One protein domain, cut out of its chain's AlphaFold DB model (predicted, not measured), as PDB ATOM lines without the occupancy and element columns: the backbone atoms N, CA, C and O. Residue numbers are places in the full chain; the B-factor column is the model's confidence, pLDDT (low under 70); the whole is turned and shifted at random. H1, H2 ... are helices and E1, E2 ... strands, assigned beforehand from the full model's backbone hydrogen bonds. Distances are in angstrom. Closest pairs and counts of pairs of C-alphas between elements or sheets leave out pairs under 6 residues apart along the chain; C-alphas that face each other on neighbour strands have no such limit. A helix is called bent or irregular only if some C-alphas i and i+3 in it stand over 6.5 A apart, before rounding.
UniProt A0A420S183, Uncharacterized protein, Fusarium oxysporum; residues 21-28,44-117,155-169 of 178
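AT A GLANCE: This is residues 21 to 28, 44 to 117 and 155 to 169 of the 178 residues of an uncharacterized protein of Fusarium oxysporum (UniProt A0A420S183). A twisted wall of five strands, with helix H1 packed over one face at its E4 and E5 end and helix H2 beyond, set crosswise on H1 near the E5 edge. A long loop, residues 51 to 62, lies at the far end, by E3. The printed part has 97 residues, with named elements in the order E1, E2, E3, E4, H1, E5, H2. The mixed sheet runs E3, E2, E1, E4, E5, and the class is mixed, helices and strands. The whole is compact, with a radius of gyration of the C-alphas of 13.3 A and spans of 39 by 32 by 23 A.

IN THESE COORDINATES: E1 is residues 22 to 25, 10.5 A long, with C-alpha 22 at (-10.496, -12.452, -12.083). E2 is residues 46 to 50, 13.3 A, and E3 residues 63 to 67, 13.6 A. E4 is residues 80 to 86, 16.9 A. H1 is residues 95 to 105, 14.9 A, with C-alpha 95 at (-7.255, 0.488, -16.383). E5 is residues 106 to 115, 18.0 A, and bends by 118 degrees at residue 109. H2 is residues 155 to 164, 14.5 A, ending with C-alpha 164 at (2.529, 1.215, -21.705); it is irregular, C-alphas 156 and 159 being 7.7 A apart.

HOW THE PARTS SIT: E1 and E4 are antiparallel inner strands at 154 degrees, with N 84 and O 23 at 2.9 A. E2 and E1 are antiparallel at 166 degrees, with no backbone N and O within hydrogen-bond range across the pair; the C-alphas of 48 and 23, which face each other, are 5.2 A apart. E3, an edge strand, is parallel to E2 at 24 degrees, with N 48 and O 64 at 2.8 A. E5, the other edge strand, is parallel to E4 at 9 degrees, with N 83 and O 111 at 2.8 A. E4, H1 and E5 form a strand-helix-strand unit, two parallel neighbour strands with a helix between them in the chain, and its crossover is right-handed. H1 is on the sheet at a height of 10.8 A, over E4 and only just over E5, where 3 of its C-alphas fall. It runs along the strands, at 13 degrees to E4 on the local plane; their closest C-alphas, of Phe 80 and Ala 105, are 6.0 A apart. H1 and H2 touch at a steep tilt of 48 degrees, the same way; their closest C-alphas, of Pro 96 and Gln 161, are 5.5 A apart. H2 is only just on the sheet, with 5 pairs of C-alphas within 10 A, and only grazes it with residues 155 to 162. Every O i to N i+4 pair is within hydrogen-bond range in H1, and 4 of 6 in H2.

THE WHOLE: The C-alphas farthest apart, of Asn 57 and Asp 164, are 39.9 A apart. Residues 29 to 43 and 118 to 154 are not printed; the gaps are 9.4 A from C-alpha 28 to 44 and 6.9 A from C-alpha 117 to 155. The links E2 to E3 and E3 to E4 are long, 12 residues each. Residues 21 to 28 have a pLDDT under 70.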
ATOM      1  N   THR A  21     -15.177 -12.524 -12.745       40.31
ATOM      2  CA  THR A  21     -14.072 -13.449 -12.473       40.31
ATOM      3  C   THR A  21     -12.757 -12.806 -12.897       40.31
ATOM      4  O   THR A  21     -12.470 -12.727 -14.094       40.31
ATOM      5  N   ALA A  22     -11.940 -12.404 -11.919       42.25
ATOM      6  CA  ALA A  22     -10.496 -12.452 -12.083       42.25
ATOM      7  C   ALA A  22     -10.001 -13.791 -11.529       42.25
ATOM      8  O   ALA A  22     -10.204 -14.053 -10.351       42.25
ATOM      9  N   ALA A  23      -9.460 -14.669 -12.374       40.12
ATOM     10  CA  ALA A  23      -8.937 -15.971 -11.962       40.12
ATOM     11  C   ALA A  23      -7.492 -16.100 -12.417       40.12
ATOM     12  O   ALA A  23      -7.151 -15.804 -13.560       40.12
ATOM     13  N   THR A  24      -6.653 -16.571 -11.516       40.97
ATOM     14  CA  THR A  24      -5.218 -16.659 -11.724       40.97
ATOM     15  C   THR A  24      -4.748 -18.087 -11.511       40.97
ATOM     16  O   THR A  24      -5.283 -18.744 -10.632       40.97
ATOM     17  N   SER A  25      -3.771 -18.573 -12.284       40.66
ATOM     18  CA  SER A  25      -3.080 -19.846 -12.021       40.66
ATOM     19  C   SER A  25      -1.656 -19.611 -11.520       40.66
ATOM     20  O   SER A  25      -0.956 -18.762 -12.076       40.66
ATOM     21  N   THR A  26      -1.200 -20.409 -10.552       38.91
ATOM     22  CA  THR A  26       0.226 -20.564 -10.211       38.91
ATOM     23  C   THR A  26       0.701 -21.994 -10.496       38.91
ATOM     24  O   THR A  26       0.084 -22.942 -10.016       38.91
ATOM     25  N   VAL A  27       1.799 -22.163 -11.236       35.84
ATOM     26  CA  VAL A  27       2.549 -23.410 -11.440       35.84
ATOM     27  C   VAL A  27       3.915 -23.235 -10.776       35.84
ATOM     28  O   VAL A  27       4.795 -22.552 -11.295       35.84
ATOM     29  N   THR A  28       4.123 -23.860  -9.617       31.14
ATOM     30  CA  THR A  28       5.436 -23.801  -8.957       31.14
ATOM     31  C   THR A  28       6.475 -24.629  -9.727       31.14
ATOM     32  O   THR A  28       6.207 -25.747 -10.156       31.14
ATOM     33  N   ALA A  44      -3.792 -26.281 -10.864       80.75
ATOM     34  CA  ALA A  44      -3.703 -24.834 -10.735       80.75
ATOM     35  C   ALA A  44      -4.424 -24.392  -9.457       80.75
ATOM     36  O   ALA A  44      -5.593 -24.729  -9.264       80.75
ATOM     37  N   GLU A  45      -3.745 -23.609  -8.625       87.25
ATOM     38  CA  GLU A  45      -4.375 -22.863  -7.535       87.25
ATOM     39  C   GLU A  45      -5.002 -21.589  -8.091       87.25
ATOM     40  O   GLU A  45      -4.350 -20.864  -8.847       87.25
ATOM     41  N   VAL A  46      -6.259 -21.333  -7.726       87.19
ATOM     42  CA  VAL A  46      -7.059 -20.228  -8.254       87.19
ATOM     43  C   VAL A  46      -7.565 -19.332  -7.136       87.19
ATOM     44  O   VAL A  46      -8.173 -19.793  -6.169       87.19
ATOM     45  N   ILE A  47      -7.374 -18.026  -7.310       90.69
ATOM     46  CA  ILE A  47      -8.050 -16.998  -6.515       90.69
ATOM     47  C   ILE A  47      -9.057 -16.282  -7.405       90.69
ATOM     48  O   ILE A  47      -8.681 -15.787  -8.464       90.69
ATOM     49  N   GLY A  48     -10.309 -16.226  -6.958       90.69
ATOM     50  CA  GLY A  48     -11.336 -15.314  -7.447       90.69
ATOM     51  C   GLY A  48     -11.383 -14.043  -6.602       90.69
ATOM     52  O   GLY A  48     -11.339 -14.130  -5.376       90.69
ATOM     53  N   ILE A  49     -11.491 -12.876  -7.232       90.69
ATOM     54  CA  ILE A  49     -11.605 -11.583  -6.540       90.69
ATOM     55  C   ILE A  49     -12.883 -10.886  -6.993       90.69
ATOM     56  O   ILE A  49     -13.099 -10.742  -8.194       90.69
ATOM     57  N   ASP A  50     -13.706 -10.455  -6.040       89.12
ATOM     58  CA  ASP A  50     -14.919  -9.672  -6.291       89.12
ATOM     59  C   ASP A  50     -15.157  -8.697  -5.127       89.12
ATOM     60  O   ASP A  50     -14.780  -8.974  -3.994       89.12
ATOM     61  N   LEU A  51     -15.832  -7.577  -5.369       89.00
ATOM     62  CA  LEU A  51     -16.278  -6.676  -4.299       89.00
ATOM     63  C   LEU A  51     -17.426  -7.277  -3.473       89.00
ATOM     64  O   LEU A  51     -17.698  -6.832  -2.356       89.00
ATOM     65  N   SER A  52     -18.130  -8.264  -4.026       86.44
ATOM     66  CA  SER A  52     -19.334  -8.841  -3.443       86.44
ATOM     67  C   SER A  52     -19.099 -10.279  -2.967       86.44
ATOM     68  O   SER A  52     -18.542 -11.093  -3.703       86.44
ATOM     69  N   PRO A  53     -19.595 -10.661  -1.776       84.69
ATOM     70  CA  PRO A  53     -19.497 -12.030  -1.275       84.69
ATOM     71  C   PRO A  53     -20.575 -12.938  -1.906       84.69
ATOM     72  O   PRO A  53     -21.493 -13.392  -1.221       84.69
ATOM     73  N   ILE A  54     -20.507 -13.160  -3.224       80.38
ATOM     74  CA  ILE A  54     -21.515 -13.906  -4.013       80.38
ATOM     75  C   ILE A  54     -21.121 -15.359  -4.332       80.38
ATOM     76  O   ILE A  54     -21.741 -16.016  -5.169       80.38
ATOM     77  N   GLN A  55     -20.091 -15.886  -3.672       79.56
ATOM     78  CA  GLN A  55     -19.550 -17.218  -3.938       79.56
ATOM     79  C   GLN A  55     -20.483 -18.363  -3.486       79.56
ATOM     80  O   GLN A  55     -21.205 -18.235  -2.491       79.56
ATOM     81  N   PRO A  56     -20.457 -19.525  -4.170       80.44
ATOM     82  CA  PRO A  56     -21.241 -20.690  -3.776       80.44
ATOM     83  C   PRO A  56     -20.737 -21.309  -2.463       80.44
ATOM     84  O   PRO A  56     -19.560 -21.238  -2.123       80.44
ATOM     85  N   ASN A  57     -21.631 -22.001  -1.752       82.12
ATOM     86  CA  ASN A  57     -21.327 -22.636  -0.458       82.12
ATOM     87  C   ASN A  57     -20.296 -23.774  -0.536       82.12
ATOM     88  O   ASN A  57     -19.779 -24.205   0.492       82.12
ATOM     89  N   PHE A  58     -20.051 -24.313  -1.728       86.31
ATOM     90  CA  PHE A  58     -19.125 -25.414  -1.940       86.31
ATOM     91  C   PHE A  58     -18.121 -25.031  -3.021       86.31
ATOM     92  O   PHE A  58     -18.513 -24.711  -4.144       86.31
ATOM     93  N   LEU A  59     -16.839 -25.086  -2.665       84.94
ATOM     94  CA  LEU A  59     -15.720 -24.742  -3.530       84.94
ATOM     95  C   LEU A  59     -14.781 -25.948  -3.673       84.94
ATOM     96  O   LEU A  59     -14.607 -26.699  -2.707       84.94
ATOM     97  N   PRO A  60     -14.164 -26.141  -4.852       85.25
ATOM     98  CA  PRO A  60     -13.003 -27.012  -4.997       85.25
ATOM     99  C   PRO A  60     -11.877 -26.614  -4.034       85.25
ATOM    100  O   PRO A  60     -11.754 -25.451  -3.657       85.25
ATOM    101  N   THR A  61     -11.022 -27.566  -3.661       87.69
ATOM    102  CA  THR A  61      -9.922 -27.325  -2.709       87.69
ATOM    103  C   THR A  61      -8.846 -26.379  -3.237       87.69
ATOM    104  O   THR A  61      -8.156 -25.762  -2.435       87.69
ATOM    105  N   ASN A  62      -8.729 -26.260  -4.559       84.50
ATOM    106  CA  ASN A  62      -7.771 -25.413  -5.267       84.50
ATOM    107  C   ASN A  62      -8.369 -24.056  -5.701       84.50
ATOM    108  O   ASN A  62      -7.827 -23.398  -6.587       84.50
ATOM    109  N   LEU A  63      -9.532 -23.663  -5.158       85.81
ATOM    110  CA  LEU A  63     -10.199 -22.395  -5.463       85.81
ATOM    111  C   LEU A  63     -10.550 -21.647  -4.178       85.81
ATOM    112  O   LEU A  63     -11.257 -22.159  -3.311       85.81
ATOM    113  N   GLN A  64     -10.115 -20.397  -4.101       86.50
ATOM    114  CA  GLN A  64     -10.432 -19.484  -3.010       86.50
ATOM    115  C   GLN A  64     -11.036 -18.199  -3.567       86.50
ATOM    116  O   GLN A  64     -10.704 -17.787  -4.673       86.50
ATOM    117  N   PHE A  65     -11.912 -17.554  -2.798       87.12
ATOM    118  CA  PHE A  65     -12.452 -16.238  -3.136       87.12
ATOM    119  C   PHE A  65     -12.020 -15.212  -2.098       87.12
ATOM    120  O   PHE A  65     -12.058 -15.488  -0.896       87.12
ATOM    121  N   GLN A  66     -11.638 -14.032  -2.568       88.62
ATOM    122  CA  GLN A  66     -11.311 -12.876  -1.748       88.62
ATOM    123  C   GLN A  66     -12.282 -11.750  -2.079       88.62
ATOM    124  O   GLN A  66     -12.562 -11.485  -3.247       88.62
ATOM    125  N   VAL A  67     -12.813 -11.123  -1.030       90.38
ATOM    126  CA  VAL A  67     -13.613  -9.912  -1.184       90.38
ATOM    127  C   VAL A  67     -12.656  -8.734  -1.134       90.38
ATOM    128  O   VAL A  67     -12.169  -8.415  -0.050       90.38
ATOM    129  N   ASP A  68     -12.343  -8.157  -2.290       89.81
ATOM    130  CA  ASP A  68     -11.321  -7.116  -2.413       89.81
ATOM    131  C   ASP A  68     -11.581  -6.190  -3.612       89.81
ATOM    132  O   ASP A  68     -12.306  -6.552  -4.545       89.81
ATOM    133  N   ASP A  69     -10.989  -4.995  -3.579       91.69
ATOM    134  CA  ASP A  69     -11.065  -4.008  -4.657       91.69
ATOM    135  C   ASP A  69      -9.801  -4.053  -5.526       91.69
ATOM    136  O   ASP A  69      -8.699  -3.715  -5.095       91.69
ATOM    137  N   LEU A  70      -9.955  -4.425  -6.797       92.12
ATOM    138  CA  LEU A  70      -8.845  -4.472  -7.753       92.12
ATOM    139  C   LEU A  70      -8.270  -3.086  -8.088       92.12
ATOM    140  O   LEU A  70      -7.195  -3.016  -8.695       92.12
ATOM    141  N   GLU A  71      -8.960  -1.998  -7.732       92.38
ATOM    142  CA  GLU A  71      -8.452  -0.634  -7.870       92.38
ATOM    143  C   GLU A  71      -7.515  -0.216  -6.738       92.38
ATOM    144  O   GLU A  71      -6.759   0.744  -6.923       92.38
ATOM    145  N   ASP A  72      -7.512  -0.916  -5.606       94.75
ATOM    146  CA  ASP A  72      -6.574  -0.671  -4.514       94.75
ATOM    147  C   ASP A  72      -5.184  -1.253  -4.819       94.75
ATOM    148  O   ASP A  72      -4.940  -1.845  -5.876       94.75
ATOM    149  N   GLU A  73      -4.218  -0.984  -3.937       95.44
ATOM    150  CA  GLU A  73      -2.869  -1.542  -4.055       95.44
ATOM    151  C   GLU A  73      -2.903  -3.062  -3.858       95.44
ATOM    152  O   GLU A  73      -3.361  -3.552  -2.827       95.44
ATOM    153  N   TRP A  74      -2.397  -3.820  -4.832       93.12
ATOM    154  CA  TRP A  74      -2.383  -5.282  -4.746       93.12
ATOM    155  C   TRP A  74      -1.328  -5.764  -3.741       93.12
ATOM    156  O   TRP A  74      -0.136  -5.514  -3.910       93.12
ATOM    157  N   THR A  75      -1.757  -6.504  -2.714       88.69
ATOM    158  CA  THR A  75      -0.905  -6.921  -1.577       88.69
ATOM    159  C   THR A  75      -0.571  -8.418  -1.551       88.69
ATOM    160  O   THR A  75      -0.199  -8.962  -0.507       88.69
ATOM    161  N   PHE A  76      -0.682  -9.107  -2.690       87.62
ATOM    162  CA  PHE A  76      -0.374 -10.535  -2.785       87.62
ATOM    163  C   PHE A  76       1.069 -10.833  -2.360       87.62
ATOM    164  O   PHE A  76       2.012 -10.134  -2.728       87.62
ATOM    165  N   SER A  77       1.252 -11.904  -1.588       88.88
ATOM    166  CA  SER A  77       2.571 -12.336  -1.106       88.88
ATOM    167  C   SER A  77       3.357 -13.167  -2.127       88.88
ATOM    168  O   SER A  77       4.471 -13.604  -1.836       88.88
ATOM    169  N   TYR A  78       2.779 -13.399  -3.304       88.50
ATOM    170  CA  TYR A  78       3.352 -14.176  -4.393       88.50
ATOM    171  C   TYR A  78       2.945 -13.596  -5.743       88.50
ATOM    172  O   TYR A  78       1.946 -12.886  -5.862       88.50
ATOM    173  N   ASN A  79       3.741 -13.929  -6.754       89.88
ATOM    174  CA  ASN A  79       3.465 -13.604  -8.140       89.88
ATOM    175  C   ASN A  79       2.586 -14.674  -8.795       89.88
ATOM    176  O   ASN A  79       2.463 -15.806  -8.327       89.88
ATOM    177  N   PHE A  80       1.986 -14.279  -9.903       90.00
ATOM    178  CA  PHE A  80       0.995 -15.023 -10.645       90.00
ATOM    179  C   PHE A  80       1.538 -15.460 -12.000       90.00
ATOM    180  O   PHE A  80       2.179 -14.676 -12.695       90.00
ATOM    181  N   ASP A  81       1.235 -16.680 -12.434       89.88
ATOM    182  CA  ASP A  81       1.653 -17.129 -13.770       89.88
ATOM    183  C   ASP A  81       0.617 -16.773 -14.842       89.88
ATOM    184  O   ASP A  81       0.934 -16.683 -16.029       89.88
ATOM    185  N   PHE A  82      -0.619 -16.509 -14.426       92.44
ATOM    186  CA  PHE A  82      -1.689 -16.063 -15.305       92.44
ATOM    187  C   PHE A  82      -2.645 -15.148 -14.556       92.44
ATOM    188  O   PHE A  82      -3.020 -15.484 -13.449       92.44
ATOM    189  N   ILE A  83      -3.080 -14.043 -15.150       93.56
ATOM    190  CA  ILE A  83      -4.150 -13.189 -14.632       93.56
ATOM    191  C   ILE A  83      -5.227 -13.119 -15.705       93.56
ATOM    192  O   ILE A  83      -5.005 -12.579 -16.788       93.56
ATOM    193  N   PHE A  84      -6.406 -13.644 -15.406       93.94
ATOM    194  CA  PHE A  84      -7.572 -13.517 -16.269       93.94
ATOM    195  C   PHE A  84      -8.481 -12.411 -15.751       93.94
ATOM    196  O   PHE A  84      -8.659 -12.308 -14.546       93.94
ATOM    197  N   ALA A  85      -9.091 -11.623 -16.632       92.38
ATOM    198  CA  ALA A  85     -10.162 -10.693 -16.289       92.38
ATOM    199  C   ALA A  85     -11.237 -10.708 -17.377       92.38
ATOM    200  O   ALA A  85     -10.931 -10.725 -18.573       92.38
ATOM    201  N   ARG A  86     -12.513 -10.691 -16.984       91.62
ATOM    202  CA  ARG A  86     -13.624 -10.720 -17.937       91.62
ATOM    203  C   ARG A  86     -14.794  -9.869 -17.474       91.62
ATOM    204  O   ARG A  86     -15.156  -9.924 -16.307       91.62
ATOM    205  N   MET A  87     -15.416  -9.168 -18.424       91.12
ATOM    206  CA  MET A  87     -16.560  -8.279 -18.174       91.12
ATOM    207  C   MET A  87     -16.245  -7.212 -17.110       91.12
ATOM    208  O   MET A  87     -17.031  -6.956 -16.201       91.12
ATOM    209  N   MET A  88     -15.081  -6.570 -17.242       91.94
ATOM    210  CA  MET A  88     -14.632  -5.455 -16.402       91.94
ATOM    211  C   MET A  88     -14.989  -4.079 -16.985       91.94
ATOM    212  O   MET A  88     -14.691  -3.036 -16.401       91.94
ATOM    213  N   THR A  89     -15.647  -4.044 -18.143       90.31
ATOM    214  CA  THR A  89     -16.100  -2.803 -18.782       90.31
ATOM    215  C   THR A  89     -16.978  -1.980 -17.835       90.31
ATOM    216  O   THR A  89     -18.041  -2.424 -17.408       90.31
ATOM    217  N   GLY A  90     -16.531  -0.766 -17.499       89.81
ATOM    218  CA  GLY A  90     -17.207   0.126 -16.551       89.81
ATOM    219  C   GLY A  90     -17.032  -0.234 -15.069       89.81
ATOM    220  O   GLY A  90     -17.481   0.531 -14.214       89.81
ATOM    221  N   SER A  91     -16.371  -1.352 -14.738       90.50
ATOM    222  CA  SER A  91     -16.104  -1.745 -13.350       90.50
ATOM    223  C   SER A  91     -14.793  -1.187 -12.806       90.50
ATOM    224  O   SER A  91     -14.715  -0.985 -11.604       90.50
ATOM    225  N   ILE A  92     -13.815  -0.869 -13.659       93.19
ATOM    226  CA  ILE A  92     -12.536  -0.243 -13.289       93.19
ATOM    227  C   ILE A  92     -12.489   1.187 -13.839       93.19
ATOM    228  O   ILE A  92     -12.796   1.420 -15.011       93.19
ATOM    229  N   GLY A  93     -12.118   2.152 -12.996       94.06
ATOM    230  CA  GLY A  93     -11.937   3.553 -13.378       94.06
ATOM    231  C   GLY A  93     -10.579   3.834 -14.016       94.06
ATOM    232  O   GLY A  93     -10.499   4.608 -14.970       94.06
ATOM    233  N   ASP A  94      -9.529   3.167 -13.534       95.50
ATOM    234  CA  ASP A  94      -8.147   3.342 -13.995       95.50
ATOM    235  C   ASP A  94      -7.536   2.018 -14.488       95.50
ATOM    236  O   ASP A  94      -6.806   1.315 -13.785       95.50
ATOM    237  N   PHE A  95      -7.852   1.658 -15.735       95.38
ATOM    238  CA  PHE A  95      -7.255   0.488 -16.383       95.38
ATOM    239  C   PHE A  95      -5.729   0.578 -16.571       95.38
ATOM    240  O   PHE A  95      -5.069  -0.445 -16.391       95.38
ATOM    241  N   PRO A  96      -5.121   1.739 -16.895       96.19
ATOM    242  CA  PRO A  96      -3.664   1.879 -16.877       96.19
ATOM    243  C   PRO A  96      -3.029   1.463 -15.543       96.19
ATOM    244  O   PRO A  96      -2.046   0.712 -15.538       96.19
ATOM    245  N   LYS A  97      -3.613   1.876 -14.407       96.94
ATOM    246  CA  LYS A  97      -3.189   1.396 -13.084       96.94
ATOM    247  C   LYS A  97      -3.378  -0.115 -12.967       96.94
ATOM    248  O   LYS A  97      -2.424  -0.797 -12.603       96.94
ATOM    249  N   PHE A  98      -4.548  -0.650 -13.322       96.31
ATOM    250  CA  PHE A  98      -4.809  -2.095 -13.300       96.31
ATOM    251  C   PHE A  98      -3.755  -2.893 -14.087       96.31
ATOM    252  O   PHE A  98      -3.206  -3.859 -13.562       96.31
ATOM    253  N   PHE A  99      -3.406  -2.472 -15.307       97.19
ATOM    254  CA  PHE A  99      -2.394  -3.154 -16.122       97.19
ATOM    255  C   PHE A  99      -0.977  -3.031 -15.564       97.19
ATOM    256  O   PHE A  99      -0.181  -3.959 -15.708       97.19
ATOM    257  N   THR A 100      -0.666  -1.917 -14.900       98.19
ATOM    258  CA  THR A 100       0.609  -1.745 -14.190       98.19
ATOM    259  C   THR A 100       0.695  -2.689 -12.991       98.19
ATOM    260  O   THR A 100       1.713  -3.351 -12.794       98.19
ATOM    261  N   GLN A 101      -0.377  -2.795 -12.199       97.00
ATOM    262  CA  GLN A 101      -0.432  -3.723 -11.066       97.00
ATOM    263  C   GLN A 101      -0.368  -5.175 -11.532       97.00
ATOM    264  O   GLN A 101       0.407  -5.952 -10.978       97.00
ATOM    265  N   SER A 102      -1.097  -5.519 -12.597       96.12
ATOM    266  CA  SER A 102      -1.050  -6.862 -13.166       96.12
ATOM    267  C   SER A 102       0.345  -7.214 -13.667       96.12
ATOM    268  O   SER A 102       0.832  -8.288 -13.343       96.12
ATOM    269  N   PHE A 103       1.038  -6.300 -14.355       96.56
ATOM    270  CA  PHE A 103       2.422  -6.515 -14.784       96.56
ATOM    271  C   PHE A 103       3.351  -6.828 -13.603       96.56
ATOM    272  O   PHE A 103       4.093  -7.807 -13.641       96.56
ATOM    273  N   ASN A 104       3.278  -6.030 -12.535       96.38
ATOM    274  CA  ASN A 104       4.120  -6.204 -11.348       96.38
ATOM    275  C   ASN A 104       3.801  -7.488 -10.568       96.38
ATOM    276  O   ASN A 104       4.684  -8.054  -9.923       96.38
ATOM    277  N   ALA A 105       2.548  -7.940 -10.621       94.50
ATOM    278  CA  ALA A 105       2.093  -9.144  -9.945       94.50
ATOM    279  C   ALA A 105       2.361 -10.428 -10.746       94.50
ATOM    280  O   ALA A 105       2.168 -11.512 -10.206       94.50
ATOM    281  N   LEU A 106       2.833 -10.355 -11.995       93.19
ATOM    282  CA  LEU A 106       3.155 -11.545 -12.788       93.19
ATOM    283  C   LEU A 106       4.552 -12.097 -12.483       93.19
ATOM    284  O   LEU A 106       5.504 -11.356 -12.240       93.19
ATOM    285  N   SER A 107       4.684 -13.420 -12.535       93.94
ATOM    286  CA  SER A 107       5.972 -14.108 -12.605       93.94
ATOM    287  C   SER A 107       6.647 -13.811 -13.951       93.94
ATOM    288  O   SER A 107       5.959 -13.550 -14.945       93.94
ATOM    289  N   PRO A 108       7.986 -13.903 -14.064       94.19
ATOM    290  CA  PRO A 108       8.656 -13.835 -15.360       94.19
ATOM    291  C   PRO A 108       8.085 -14.863 -16.349       94.19
ATOM    292  O   PRO A 108       8.132 -16.064 -16.105       94.19
ATOM    293  N   GLY A 109       7.562 -14.388 -17.483       91.56
ATOM    294  CA  GLY A 109       6.909 -15.238 -18.487       91.56
ATOM    295  C   GLY A 109       5.428 -15.534 -18.225       91.56
ATOM    296  O   GLY A 109       4.830 -16.277 -19.004       91.56
ATOM    297  N   GLY A 110       4.845 -14.951 -17.172       90.19
ATOM    298  CA  GLY A 110       3.413 -14.987 -16.901       90.19
ATOM    299  C   GLY A 110       2.594 -14.158 -17.893       90.19
ATOM    300  O   GLY A 110       3.130 -13.354 -18.660       90.19
ATOM    301  N   TRP A 111       1.279 -14.375 -17.889       90.56
ATOM    302  CA  TRP A 111       0.360 -13.824 -18.889       90.56
ATOM    303  C   TRP A 111      -0.790 -13.059 -18.249       90.56
ATOM    304  O   TRP A 111      -1.299 -13.453 -17.207       90.56
ATOM    305  N   VAL A 112      -1.264 -12.011 -18.922       92.44
ATOM    306  CA  VAL A 112      -2.554 -11.386 -18.625       92.44
ATOM    307  C   VAL A 112      -3.485 -11.554 -19.820       92.44
ATOM    308  O   VAL A 112      -3.083 -11.333 -20.964       92.44
ATOM    309  N   GLU A 113      -4.731 -11.940 -19.568       92.81
ATOM    310  CA  GLU A 113      -5.781 -12.007 -20.579       92.81
ATOM    311  C   GLU A 113      -7.012 -11.230 -20.113       92.81
ATOM    312  O   GLU A 113      -7.537 -11.462 -19.024       92.81
ATOM    313  N   CYS A 114      -7.496 -10.325 -20.965       91.31
ATOM    314  CA  CYS A 114      -8.715  -9.562 -20.719       91.31
ATOM    315  C   CYS A 114      -9.751  -9.832 -21.811       91.31
ATOM    316  O   CYS A 114      -9.474  -9.659 -23.001       91.31
ATOM    317  N   GLN A 115     -10.955 -10.228 -21.401       91.44
ATOM    318  CA  GLN A 115     -12.102 -10.442 -22.280       91.44
ATOM    319  C   GLN A 115     -13.223  -9.471 -21.928       91.44
ATOM    320  O   GLN A 115     -13.971  -9.676 -20.974       91.44
ATOM    321  N   ASP A 116     -13.373  -8.433 -22.737       91.00
ATOM    322  CA  ASP A 116     -14.362  -7.390 -22.503       91.00
ATOM    323  C   ASP A 116     -15.202  -7.081 -23.731       91.00
ATOM    324  O   ASP A 116     -14.858  -7.430 -24.863       91.00
ATOM    325  N   ILE A 117     -16.327  -6.424 -23.466       90.56
ATOM    326  CA  ILE A 117     -17.172  -5.827 -24.491       90.56
ATOM    327  C   ILE A 117     -16.690  -4.411 -24.791       90.56
ATOM    328  O   ILE A 117     -16.146  -3.718 -23.936       90.56
ATOM    329  N   ALA A 155     -11.671  -0.930 -23.183       92.38
ATOM    330  CA  ALA A 155     -11.365  -2.166 -23.902       92.38
ATOM    331  C   ALA A 155     -10.805  -1.952 -25.324       92.38
ATOM    332  O   ALA A 155      -9.993  -2.757 -25.784       92.38
ATOM    333  N   LYS A 156     -11.140  -0.837 -25.993       92.31
ATOM    334  CA  LYS A 156     -10.537  -0.450 -27.289       92.31
ATOM    335  C   LYS A 156      -9.031  -0.205 -27.180       92.31
ATOM    336  O   LYS A 156      -8.269  -0.417 -28.122       92.31
ATOM    337  N   PHE A 157      -8.595   0.251 -26.010       93.56
ATOM    338  CA  PHE A 157      -7.245   0.731 -25.755       93.56
ATOM    339  C   PHE A 157      -6.387  -0.264 -24.971       93.56
ATOM    340  O   PHE A 157      -5.210   0.021 -24.759       93.56
ATOM    341  N   TYR A 158      -6.917  -1.433 -24.587       94.00
ATOM    342  CA  TYR A 158      -6.187  -2.422 -23.781       94.00
ATOM    343  C   TYR A 158      -4.819  -2.764 -24.349       94.00
ATOM    344  O   TYR A 158      -3.848  -2.776 -23.606       94.00
ATOM    345  N   LYS A 159      -4.698  -2.961 -25.666       94.44
ATOM    346  CA  LYS A 159      -3.397  -3.242 -26.283       94.44
ATOM    347  C   LYS A 159      -2.365  -2.160 -25.974       94.44
ATOM    348  O   LYS A 159      -1.242  -2.494 -25.615       94.44
ATOM    349  N   GLN A 160      -2.727  -0.887 -26.123       96.00
ATOM    350  CA  GLN A 160      -1.795   0.204 -25.854       96.00
ATOM    351  C   GLN A 160      -1.540   0.349 -24.352       96.00
ATOM    352  O   GLN A 160      -0.390   0.436 -23.951       96.00
ATOM    353  N   GLN A 161      -2.584   0.279 -23.522       96.31
ATOM    354  CA  GLN A 161      -2.451   0.365 -22.065       96.31
ATOM    355  C   GLN A 161      -1.570  -0.764 -21.492       96.31
ATOM    356  O   GLN A 161      -0.756  -0.525 -20.607       96.31
ATOM    357  N   MET A 162      -1.683  -1.981 -22.031       96.56
ATOM    358  CA  MET A 162      -0.819  -3.115 -21.692       96.56
ATOM    359  C   MET A 162       0.636  -2.867 -22.115       96.56
ATOM    360  O   MET A 162       1.542  -3.121 -21.326       96.56
ATOM    361  N   ILE A 163       0.872  -2.354 -23.330       97.19
ATOM    362  CA  ILE A 163       2.224  -1.994 -23.802       97.19
ATOM    363  C   ILE A 163       2.842  -0.922 -22.901       97.19
ATOM    364  O   ILE A 163       3.997  -1.058 -22.498       97.19
ATOM    365  N   ASP A 164       2.076   0.112 -22.556       98.00
ATOM    366  CA  ASP A 164       2.529   1.215 -21.705       98.00
ATOM    367  C   ASP A 164       2.886   0.734 -20.288       98.00
ATOM    368  O   ASP A 164       3.821   1.251 -19.678       98.00
ATOM    369  N   ALA A 165       2.194  -0.297 -19.790       97.62
ATOM    370  CA  ALA A 165       2.495  -0.963 -18.524       97.62
ATOM    371  C   ALA A 165       3.702  -1.925 -18.585       97.62
ATOM    372  O   ALA A 165       4.168  -2.377 -17.542       97.62
ATOM    373  N   GLY A 166       4.225  -2.234 -19.779       97.06
ATOM    374  CA  GLY A 166       5.403  -3.088 -19.981       97.06
ATOM    375  C   GLY A 166       5.118  -4.487 -20.538       97.06
ATOM    376  O   GLY A 166       6.057  -5.257 -20.750       97.06
ATOM    377  N   HIS A 167       3.857  -4.832 -20.818       95.38
ATOM    378  CA  HIS A 167       3.503  -6.129 -21.401       95.38
ATOM    379  C   HIS A 167       3.906  -6.231 -22.877       95.38
ATOM    380  O   HIS A 167       3.847  -5.268 -23.644       95.38
ATOM    381  N   VAL A 168       4.221  -7.452 -23.313       94.44
ATOM    382  CA  VAL A 168       4.309  -7.797 -24.739       94.44
ATOM    383  C   VAL A 168       2.969  -8.381 -25.181       94.44
ATOM    384  O   VAL A 168       2.529  -9.399 -24.653       94.44
ATOM    385  N   VAL A 169       2.313  -7.757 -26.163       90.44
ATOM    386  CA  VAL A 169       0.970  -8.167 -26.611       90.44
ATOM    387  C   VAL A 169       1.051  -9.130 -27.801       90.44
ATOM    388  O   VAL A 169       1.518  -8.755 -28.876       90.44
TER     389      VAL A 169